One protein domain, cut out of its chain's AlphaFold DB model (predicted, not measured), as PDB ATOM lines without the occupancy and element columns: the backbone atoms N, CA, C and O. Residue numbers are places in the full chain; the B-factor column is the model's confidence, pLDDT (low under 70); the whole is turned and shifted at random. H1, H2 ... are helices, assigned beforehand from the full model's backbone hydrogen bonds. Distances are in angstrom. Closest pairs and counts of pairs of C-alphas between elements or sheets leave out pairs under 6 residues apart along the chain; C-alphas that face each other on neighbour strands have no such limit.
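AT A GLANCE: This is residues 3 to 82 of the 82 residues of a protein of Arthrobacter globiformis NBRC 12137 (UniProt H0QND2). Helices H3 and H4 follow each other nearly end to end, with an angle between them, and make the long axis; H2 stands at a corner with the start of H3, and H1 meets H3 farther along, so that H1, H2, H3 and the link of residues 18 to 27 make an open frame. Residues 69 to 82, most of them in H4, stick out as a free arm. The printed part has 80 residues with four named helices, in the order H1, H2, H3, H4, and no named strand; the class is all helix. It is only just extended, close to loose, with a radius of gyration of the C-alphas of 17.7 A and spans of 57 by 27 by 17 A.

IN THESE COORDINATES: H1 is residues 9 to 17, beginning at C-alpha 9 (155.298, 213.713, 233.255). H2 is residues 28 to 39, 17.0 A long. H3 is residues 42 to 58, 24.3 A from first to last C-alpha. H4, residues 62 to 79, is 25.9 A long and ends at C-alpha 79 (139.644, 211.932, 257.975).

HOW THE PARTS SIT: H1 touches H3, which meets it with residues 51 to 55 alone; the closest C-alphas, of Ser 17 and Phe 55, are 5.3 A apart. Their lines are only just about perpendicular, at 72 degrees. H1 and H2 are apart. H2 and H3 only just touch, only at the corner, with 3 pairs of C-alphas within 8 A; the closest, of Leu 38 and Ala 45, are 6.3 A apart, and the lines are about perpendicular at 74 degrees. H3 and H4 are close but not clearly touching, the closest C-alphas being those of Glu 58 and Ala 64 at 6.5 A, with a steep tilt of 48 degrees, the same way. H4 is apart from H1 and H2. In H1, H2, H3 and H4 every O i to N i+4 pair is within hydrogen-bond range.

THE WHOLE: The two C-alphas farthest apart, of Gln 40 and Gln 82, are 58.6 A apart. The printed part has no cut, and no link is long. Residues 81 to 82 are under 70 in pLDDT.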
ATOM      1  N   ALA A   3     163.583 213.164 224.542       96.81
ATOM      2  CA  ALA A   3     163.295 214.503 224.057       96.81
ATOM      3  C   ALA A   3     161.850 214.825 224.446       96.81
ATOM      4  O   ALA A   3     160.907 214.265 223.884       96.81
ATOM      5  N   THR A   4     161.674 215.620 225.493       96.88
ATOM      6  CA  THR A   4     160.354 215.920 226.055       96.88
ATOM      7  C   THR A   4     160.369 217.282 226.729       96.88
ATOM      8  O   THR A   4     161.420 217.733 227.190       96.88
ATOM      9  N   ASP A   5     159.211 217.933 226.781       96.44
ATOM     10  CA  ASP A   5     159.045 219.214 227.461       96.44
ATOM     11  C   ASP A   5     159.426 219.112 228.947       96.44
ATOM     12  O   ASP A   5     159.198 218.082 229.582       96.44
ATOM     13  N   ALA A   6     160.012 220.174 229.502       95.19
ATOM     14  CA  ALA A   6     160.476 220.193 230.888       95.19
ATOM     15  C   ALA A   6     159.339 220.051 231.919       95.19
ATOM     16  O   ALA A   6     159.590 219.576 233.022       95.19
ATOM     17  N   GLY A   7     158.108 220.435 231.571       96.12
ATOM     18  CA  GLY A   7     156.918 220.281 232.409       96.12
ATOM     19  C   GLY A   7     156.158 218.972 232.184       96.12
ATOM     20  O   GLY A   7     155.061 218.809 232.718       96.12
ATOM     21  N   SER A   8     156.680 218.052 231.369       97.00
ATOM     22  CA  SER A   8     156.000 216.789 231.090       97.00
ATOM     23  C   SER A   8     156.155 215.784 232.234       97.00
ATOM     24  O   SER A   8     157.145 215.776 232.964       97.00
ATOM     25  N   VAL A   9     155.203 214.851 232.326       96.31
ATOM     26  CA  VAL A   9     155.298 213.713 233.255       96.31
ATOM     27  C   VAL A   9     156.580 212.913 233.008       96.31
ATOM     28  O   VAL A   9     157.261 212.524 233.947       96.31
ATOM     29  N   THR A  10     156.975 212.725 231.746       95.38
ATOM     30  CA  THR A  10     158.206 212.000 231.406       95.38
ATOM     31  C   THR A  10     159.470 212.733 231.870       95.38
ATOM     32  O   THR A  10     160.451 212.080 232.229       95.38
ATOM     33  N   ALA A  11     159.479 214.070 231.891       97.00
ATOM     34  CA  ALA A  11     160.586 214.832 232.469       97.00
ATOM     35  C   ALA A  11     160.686 214.604 233.984       97.00
ATOM     36  O   ALA A  11     161.776 214.315 234.482       97.00
ATOM     37  N   GLU A  12     159.553 214.638 234.688       96.88
ATOM     38  CA  GLU A  12     159.487 214.334 236.122       96.88
ATOM     39  C   GLU A  12     159.943 212.894 236.415       96.88
ATOM     40  O   GLU A  12     160.728 212.652 237.331       96.88
ATOM     41  N   GLU A  13     159.513 211.920 235.608       96.69
ATOM     42  CA  GLU A  13     159.940 210.523 235.735       96.69
ATOM     43  C   GLU A  13     161.453 210.368 235.545       96.69
ATOM     44  O   GLU A  13     162.094 209.614 236.280       96.69
ATOM     45  N   LEU A  14     162.054 211.076 234.584       96.44
ATOM     46  CA  LEU A  14     163.504 211.061 234.380       96.44
ATOM     47  C   LEU A  14     164.259 211.646 235.576       96.44
ATOM     48  O   LEU A  14     165.257 211.060 236.001       96.44
ATOM     49  N   GLU A  15     163.776 212.758 236.128       96.56
ATOM     50  CA  GLU A  15     164.359 213.395 237.310       96.56
ATOM     51  C   GLU A  15     164.265 212.481 238.539       96.56
ATOM     52  O   GLU A  15     165.279 212.164 239.163       96.56
ATOM     53  N   ARG A  16     163.062 211.980 238.839       97.25
ATOM     54  CA  ARG A  16     162.796 211.116 239.999       97.25
ATOM     55  C   ARG A  16     163.509 209.777 239.910       97.25
ATOM     56  O   ARG A  16     163.997 209.268 240.917       97.25
ATOM     57  N   SER A  17     163.557 209.191 238.718       97.44
ATOM     58  CA  SER A  17     164.231 207.911 238.520       97.44
ATOM     59  C   SER A  17     165.745 208.039 238.536       97.44
ATOM     60  O   SER A  17     166.407 207.045 238.816       97.44
ATOM     61  N   GLN A  18     166.297 209.209 238.187       97.62
ATOM     62  CA  GLN A  18     167.704 209.372 237.800       97.62
ATOM     63  C   GLN A  18     168.131 208.351 236.728       97.62
ATOM     64  O   GLN A  18     169.273 207.886 236.697       97.62
ATOM     65  N   GLY A  19     167.176 207.948 235.881       96.94
ATOM     66  CA  GLY A  19     167.293 206.834 234.942       96.94
ATOM     67  C   GLY A  19     167.604 207.246 233.504       96.94
ATOM     68  O   GLY A  19     167.684 206.402 232.610       96.94
ATOM     69  N   GLY A  20     167.777 208.541 233.245       95.56
ATOM     70  CA  GLY A  20     168.150 209.041 231.930       95.56
ATOM     71  C   GLY A  20     168.441 210.537 231.922       95.56
ATOM     72  O   GLY A  20     168.494 211.185 232.959       95.56
ATOM     73  N   VAL A  21     168.632 211.068 230.717       96.00
ATOM     74  CA  VAL A  21     168.856 212.494 230.450       96.00
ATOM     75  C   VAL A  21     167.678 213.029 229.635       96.00
ATOM     76  O   VAL A  21     167.243 212.357 228.688       96.00
ATOM     77  N   ARG A  22     167.161 214.201 230.024       96.88
ATOM     78  CA  ARG A  22     166.165 214.968 229.264       96.88
ATOM     79  C   ARG A  22     166.884 215.898 228.287       96.88
ATOM     80  O   ARG A  22     167.870 216.525 228.663       96.88
ATOM     81  N   VAL A  23     166.357 216.014 227.077       97.31
ATOM     82  CA  VAL A  23     166.694 217.081 226.124       97.31
ATOM     83  C   VAL A  23     165.409 217.776 225.672       97.31
ATOM     84  O   VAL A  23     164.318 217.215 225.836       97.31
ATOM     85  N   ASP A  24     165.521 218.990 225.137       97.06
ATOM     86  CA  ASP A  24     164.366 219.731 224.629       97.06
ATOM     87  C   ASP A  24     163.736 219.024 223.423       97.06
ATOM     88  O   ASP A  24     164.418 218.414 222.598       97.06
ATOM     89  N   ALA A  25     162.403 219.031 223.372       94.06
ATOM     90  CA  ALA A  25     161.645 218.246 222.399       94.06
ATOM     91  C   ALA A  25     161.800 218.758 220.957       94.06
ATOM     92  O   ALA A  25     161.619 217.991 220.012       94.06
ATOM     93  N   ASP A  26     162.127 220.039 220.792       95.19
ATOM     94  CA  ASP A  26     162.343 220.716 219.515       95.19
ATOM     95  C   ASP A  26     163.809 220.696 219.048       95.19
ATOM     96  O   ASP A  26     164.097 221.173 217.949       95.19
ATOM     97  N   ASP A  27     164.717 220.073 219.812       95.38
ATOM     98  CA  ASP A  27     166.124 219.898 219.439       95.38
ATOM     99  C   ASP A  27     166.489 218.413 219.208       95.38
ATOM    100  O   ASP A  27     167.058 217.734 220.075       95.38
ATOM    101  N   PRO A  28     166.217 217.871 218.006       92.94
ATOM    102  CA  PRO A  28     166.604 216.504 217.665       92.94
ATOM    103  C   PRO A  28     168.127 216.312 217.609       92.94
ATOM    104  O   PRO A  28     168.602 215.185 217.766       92.94
ATOM    105  N   SER A  29     168.905 217.380 217.398       97.12
ATOM    106  CA  SER A  29     170.366 217.292 217.344       97.12
ATOM    107  C   SER A  29     170.967 217.080 218.733       97.12
ATOM    108  O   SER A  29     171.849 216.231 218.894       97.12
ATOM    109  N   ALA A  30     170.412 217.736 219.757       96.62
ATOM    110  CA  ALA A  30     170.779 217.512 221.151       96.62
ATOM    111  C   ALA A  30     170.531 216.066 221.591       96.62
ATOM    112  O   ALA A  30     171.332 215.510 222.344       96.62
ATOM    113  N   LEU A  31     169.465 215.421 221.099       95.69
ATOM    114  CA  LEU A  31     169.200 214.016 221.412       95.69
ATOM    115  C   LEU A  31     170.315 213.096 220.901       95.69
ATOM    116  O   LEU A  31     170.759 212.211 221.632       95.69
ATOM    117  N   VAL A  32     170.776 213.298 219.664       97.19
ATOM    118  CA  VAL A  32     171.863 212.494 219.083       97.19
ATOM    119  C   VAL A  32     173.175 212.768 219.815       97.19
ATOM    120  O   VAL A  32     173.826 211.827 220.262       97.19
ATOM    121  N   ALA A  33     173.512 214.042 220.035       97.75
ATOM    122  CA  ALA A  33     174.731 214.428 220.740       97.75
ATOM    123  C   ALA A  33     174.786 213.848 222.165       97.75
ATOM    124  O   ALA A  33     175.817 213.327 222.595       97.75
ATOM    125  N   ALA A  34     173.666 213.865 222.892       96.56
ATOM    126  CA  ALA A  34     173.580 213.260 224.218       96.56
ATOM    127  C   ALA A  34     173.739 211.726 224.171       96.56
ATOM    128  O   ALA A  34     174.298 211.136 225.099       96.56
ATOM    129  N   ALA A  35     173.293 211.070 223.093       96.25
ATOM    130  CA  ALA A  35     173.405 209.619 222.928       96.25
ATOM    131  C   ALA A  35     174.852 209.214 222.679       96.25
ATOM    132  O   ALA A  35     175.349 208.274 223.299       96.25
ATOM    133  N   GLU A  36     175.524 209.955 221.802       97.88
ATOM    134  CA  GLU A  36     176.940 209.783 221.500       97.88
ATOM    135  C   GLU A  36     177.801 210.054 222.735       97.88
ATOM    136  O   GLU A  36     178.668 209.249 223.066       97.88
ATOM    137  N   ALA A  37     177.523 211.129 223.479       97.25
ATOM    138  CA  ALA A  37     178.224 211.422 224.727       97.25
ATOM    139  C   ALA A  37     178.058 210.285 225.748       97.25
ATOM    140  O   ALA A  37     179.039 209.819 226.328       97.25
ATOM    141  N   LEU A  38     176.831 209.780 225.925       96.94
ATOM    142  CA  LEU A  38     176.568 208.667 226.835       96.94
ATOM    143  C   LEU A  38     177.249 207.370 226.379       96.94
ATOM    144  O   LEU A  38     177.690 206.589 227.218       96.94
ATOM    145  N   SER A  39     177.369 207.127 225.070       96.69
ATOM    146  CA  SER A  39     178.038 205.924 224.567       96.69
ATOM    147  C   SER A  39     179.531 205.895 224.902       96.69
ATOM    148  O   SER A  39     180.113 204.812 224.955       96.69
ATOM    149  N   GLN A  40     180.146 207.060 225.133       98.19
ATOM    150  CA  GLN A  40     181.541 207.163 225.567       98.19
ATOM    151  C   GLN A  40     181.725 206.937 227.078       98.19
ATOM    152  O   GLN A  40     182.849 206.708 227.519       98.19
ATOM    153  N   ASP A  41     180.648 206.941 227.875       98.00
ATOM    154  CA  ASP A  41     180.689 206.706 229.323       98.00
ATOM    155  C   ASP A  41     179.855 205.481 229.718       98.00
ATOM    156  O   ASP A  41     178.672 205.541 230.076       98.00
ATOM    157  N   ARG A  42     180.511 204.319 229.681       97.69
ATOM    158  CA  ARG A  42     179.869 203.044 230.012       97.69
ATOM    159  C   ARG A  42     179.409 202.965 231.468       97.69
ATOM    160  O   ARG A  42     178.384 202.335 231.732       97.69
ATOM    161  N   SER A  43     180.139 203.577 232.396       98.31
ATOM    162  CA  SER A  43     179.781 203.575 233.817       98.31
ATOM    163  C   SER A  43     178.484 204.343 234.031       98.31
ATOM    164  O   SER A  43     177.549 203.816 234.638       98.31
ATOM    165  N   ARG A  44     178.381 205.536 233.437       97.75
ATOM    166  CA  ARG A  44     177.165 206.346 233.489       97.75
ATOM    167  C   ARG A  44     175.984 205.650 232.822       97.75
ATOM    168  O   ARG A  44     174.884 205.664 233.366       97.75
ATOM    169  N   ALA A  45     176.194 204.991 231.683       97.94
ATOM    170  CA  ALA A  45     175.134 204.236 231.012       97.94
ATOM    171  C   ALA A  45     174.567 203.104 231.892       97.94
ATOM    172  O   ALA A  45     173.349 202.918 231.956       97.94
ATOM    173  N   ILE A  46     175.434 202.372 232.603       98.31
ATOM    174  CA  ILE A  46     175.023 201.313 233.541       98.31
ATOM    175  C   ILE A  46     174.266 201.900 234.734       98.31
ATOM    176  O   ILE A  46     173.246 201.342 235.144       98.31
ATOM    177  N   GLU A  47     174.742 203.015 235.282       98.38
ATOM    178  CA  GLU A  47     174.104 203.702 236.403       98.38
ATOM    179  C   GLU A  47     172.677 204.140 236.048       98.38
ATOM    180  O   GLU A  47     171.725 203.742 236.721       98.38
ATOM    181  N   LEU A  48     172.512 204.870 234.938       98.19
ATOM    182  CA  LEU A  48     171.206 205.318 234.448       98.19
ATOM    183  C   LEU A  48     170.267 204.129 234.201       98.19
ATOM    184  O   LEU A  48     169.124 204.125 234.658       98.19
ATOM    185  N   GLY A  49     170.760 203.075 233.543       97.31
ATOM    186  CA  GLY A  49     169.977 201.860 233.312       97.31
ATOM    187  C   GLY A  49     169.530 201.185 234.613       97.31
ATOM    188  O   GLY A  49     168.375 200.780 234.744       97.31
ATOM    189  N   THR A  50     170.416 201.100 235.604       98.44
ATOM    190  CA  THR A  50     170.123 200.496 236.913       98.44
ATOM    191  C   THR A  50     169.076 201.304 237.674       98.44
ATOM    192  O   THR A  50     168.115 200.738 238.201       98.44
ATOM    193  N   ASN A  51     169.234 202.625 237.683       98.56
ATOM    194  CA  ASN A  51     168.334 203.567 238.334       98.56
ATOM    195  C   ASN A  51     166.925 203.528 237.722       98.56
ATOM    196  O   ASN A  51     165.946 203.340 238.446       98.56
ATOM    197  N   GLY A  52     166.818 203.583 236.390       97.56
ATOM    198  CA  GLY A  52     165.531 203.484 235.695       97.56
ATOM    199  C   GLY A  52     164.821 202.152 235.955       97.56
ATOM    200  O   GLY A  52     163.628 202.118 236.253       97.56
ATOM    201  N   GLN A  53     165.559 201.038 235.933       98.12
ATOM    202  CA  GLN A  53     164.996 199.717 236.226       98.12
ATOM    203  C   GLN A  53     164.524 199.585 237.679       98.12
ATOM    204  O   GLN A  53     163.534 198.897 237.930       98.12
ATOM    205  N   ARG A  54     165.219 200.222 238.631       98.38
ATOM    206  CA  ARG A  54     164.790 200.305 240.031       98.38
ATOM    207  C   ARG A  54     163.487 201.097 240.152       98.38
ATOM    208  O   ARG A  54     162.509 200.544 240.643       98.38
ATOM    209  N   PHE A  55     163.442 202.312 239.605       97.75
ATOM    210  CA  PHE A  55     162.252 203.171 239.626       97.75
ATOM    211  C   PHE A  55     161.023 202.483 239.020       97.75
ATOM    212  O   PHE A  55     159.938 202.501 239.598       97.75
ATOM    213  N   ARG A  56     161.195 201.777 237.895       97.00
ATOM    214  CA  ARG A  56     160.108 201.008 237.278       97.00
ATOM    215  C   ARG A  56     159.525 199.949 238.219       97.00
ATOM    216  O   ARG A  56     158.317 199.747 238.236       97.00
ATOM    217  N   ARG A  57     160.372 199.227 238.961       97.31
ATOM    218  CA  ARG A  57     159.919 198.167 239.879       97.31
ATOM    219  C   ARG A  57     159.286 198.734 241.146       97.31
ATOM    220  O   ARG A  57     158.287 198.195 241.612       97.31
ATOM    221  N   GLU A  58     159.879 199.782 241.698       96.94
ATOM    222  CA  GLU A  58     159.536 200.289 243.031       96.94
ATOM    223  C   GLU A  58     158.459 201.376 243.002       96.94
ATOM    224  O   GLU A  58     157.753 201.547 243.988       96.94
ATOM    225  N   THR A  59     158.308 202.099 241.890       96.25
ATOM    226  CA  THR A  59     157.391 203.246 241.793       96.25
ATOM    227  C   THR A  59     156.325 203.058 240.722       96.25
ATOM    228  O   THR A  59     155.153 203.282 240.995       96.25
ATOM    229  N   LEU A  60     156.701 202.624 239.515       95.38
ATOM    230  CA  LEU A  60     155.758 202.488 238.390       95.38
ATOM    231  C   LEU A  60     155.117 201.096 238.283       95.38
ATOM    232  O   LEU A  60     154.513 200.768 237.261       95.38
ATOM    233  N   SER A  61     155.287 200.239 239.290       97.12
ATOM    234  CA  SER A  61     154.685 198.910 239.271       97.12
ATOM    235  C   SER A  61     153.207 198.967 239.638       97.12
ATOM    236  O   SER A  61     152.772 199.807 240.423       97.12
ATOM    237  N   GLU A  62     152.436 198.022 239.104       97.81
ATOM    238  CA  GLU A  62     151.023 197.855 239.454       97.81
ATOM    239  C   GLU A  62     150.830 197.716 240.971       97.81
ATOM    240  O   GLU A  62     149.967 198.370 241.547       97.81
ATOM    241  N   GLY A  63     151.684 196.929 241.634       97.75
ATOM    242  CA  GLY A  63     151.636 196.758 243.086       97.75
ATOM    243  C   GLY A  63     151.864 198.063 243.853       97.75
ATOM    244  O   GLY A  63     151.116 198.352 244.784       97.75
ATOM    245  N   ALA A  64     152.846 198.873 243.442       96.88
ATOM    246  CA  ALA A  64     153.090 200.182 244.050       96.88
ATOM    247  C   ALA A  64     151.905 201.138 243.828       96.88
ATOM    248  O   ALA A  64     151.500 201.842 244.752       96.88
ATOM    249  N   ALA A  65     151.306 201.119 242.633       96.50
ATOM    250  CA  ALA A  65     150.141 201.935 242.317       96.50
ATOM    251  C   ALA A  65     148.915 201.546 243.161       96.50
ATOM    252  O   ALA A  65     148.280 202.417 243.752       96.50
ATOM    253  N   ILE A  66     148.597 200.250 243.257       98.06
ATOM    254  CA  ILE A  66     147.468 199.754 244.060       98.06
ATOM    255  C   ILE A  66     147.657 200.112 245.536       98.06
ATOM    256  O   ILE A  66     146.730 200.643 246.141       98.06
ATOM    257  N   ALA A  67     148.849 199.878 246.097       97.19
ATOM    258  CA  ALA A  67     149.145 200.221 247.487       97.19
ATOM    259  C   ALA A  67     148.979 201.727 247.752       97.19
ATOM    260  O   ALA A  67     148.338 202.116 248.724       97.19
ATOM    261  N   HIS A  68     149.475 202.578 246.847       96.31
ATOM    262  CA  HIS A  68     149.327 204.027 246.973       96.31
ATOM    263  C   HIS A  68     147.856 204.473 246.970       96.31
ATOM    264  O   HIS A  68     147.457 205.316 247.776       96.31
ATOM    265  N   TYR A  69     147.026 203.900 246.093       97.31
ATOM    266  CA  TYR A  69     145.597 204.213 246.069       97.31
ATOM    267  C   TYR A  69     144.848 203.674 247.293       97.31
ATOM    268  O   TYR A  69     143.955 204.360 247.791       97.31
ATOM    269  N   ASP A  70     145.208 202.493 247.799       97.62
ATOM    270  CA  ASP A  70     144.632 201.926 249.025       97.62
ATOM    271  C   ASP A  70     144.901 202.822 250.245       97.62
ATOM    272  O   ASP A  70     143.975 203.190 250.978       97.62
ATOM    273  N   GLU A  71     146.148 203.276 250.406       97.06
ATOM    274  CA  GLU A  71     146.542 204.237 251.442       97.06
ATOM    275  C   GLU A  71     145.779 205.559 251.303       97.06
ATOM    276  O   GLU A  71     145.225 206.075 252.281       97.06
ATOM    277  N   PHE A  72     145.697 206.095 250.082       96.88
ATOM    278  CA  PHE A  72     144.983 207.337 249.808       96.88
ATOM    279  C   PHE A  72     143.498 207.235 250.185       96.88
ATOM    280  O   PHE A  72     142.992 208.078 250.931       96.88
ATOM    281  N   ILE A  73     142.802 206.182 249.748       97.00
ATOM    282  CA  ILE A  73     141.380 205.963 250.053       97.00
ATOM    283  C   ILE A  73     141.167 205.778 251.562       97.00
ATOM    284  O   ILE A  73     140.255 206.383 252.137       97.00
ATOM    285  N   THR A  74     142.027 205.000 252.221       97.06
ATOM    286  CA  THR A  74     141.975 204.779 253.674       97.06
ATOM    287  C   THR A  74     142.176 206.083 254.451       97.06
ATOM    288  O   THR A  74     141.470 206.337 255.435       97.06
ATOM    289  N   SER A  75     143.071 206.962 253.983       95.94
ATOM    290  CA  SER A  75     143.295 208.279 254.593       95.94
ATOM    291  C   SER A  75     142.048 209.173 254.519       95.94
ATOM    292  O   SER A  75     141.680 209.806 255.511       95.94
ATOM    293  N   LEU A  76     141.336 209.158 253.385       96.00
ATOM    294  CA  LEU A  76     140.096 209.914 253.179       96.00
ATOM    295  C   LEU A  76     138.930 209.369 254.008       96.00
ATOM    296  O   LEU A  76     138.068 210.123 254.464       96.00
ATOM    297  N   ALA A  77     138.864 208.050 254.187       94.56
ATOM    298  CA  ALA A  77     137.850 207.423 255.026       94.56
ATOM    299  C   ALA A  77     138.061 207.773 256.506       94.56
ATOM    300  O   ALA A  77     137.098 208.088 257.206       94.56
ATOM    301  N   THR A  78     139.317 207.773 256.955       93.75
ATOM    302  CA  THR A  78     139.686 208.091 258.341       93.75
ATOM    303  C   THR A  78     139.472 209.570 258.668       93.75
ATOM    304  O   THR A  78     138.948 209.881 259.733       93.75
ATOM    305  N   SER A  79     139.805 210.486 257.752       86.88
ATOM    306  CA  SER A  79     139.644 211.932 257.975       86.88
ATOM    307  C   SER A  79     138.187 212.394 258.049       86.88
ATOM    308  O   SER A  79     137.909 213.405 258.679       86.88
ATOM    309  N   ARG A  80     137.249 211.652 257.443       73.56
ATOM    310  CA  ARG A  80     135.803 211.935 257.497       73.56
ATOM    311  C   ARG A  80     135.115 211.369 258.749       73.56
ATOM    312  O   ARG A  80     133.958 211.687 259.005       73.56
ATOM    313  N   GLY A  81     135.785 210.470 259.470       63.38
ATOM    314  CA  GLY A  81     135.290 209.885 260.719       63.38
ATOM    315  C   GLY A  81     135.611 210.713 261.969       63.38
ATOM    316  O   GLY A  81     135.129 210.361 263.045       63.38
ATOM    317  N   GLN A  82     136.417 211.772 261.824       54.75
ATOM    318  CA  GLN A  82     136.687 212.799 262.837       54.75
ATOM    319  C   GLN A  82     135.876 214.060 262.544       54.75
ATOM    320  O   GLN A  82     135.508 214.738 263.528       54.75
TER     321      GLN A  82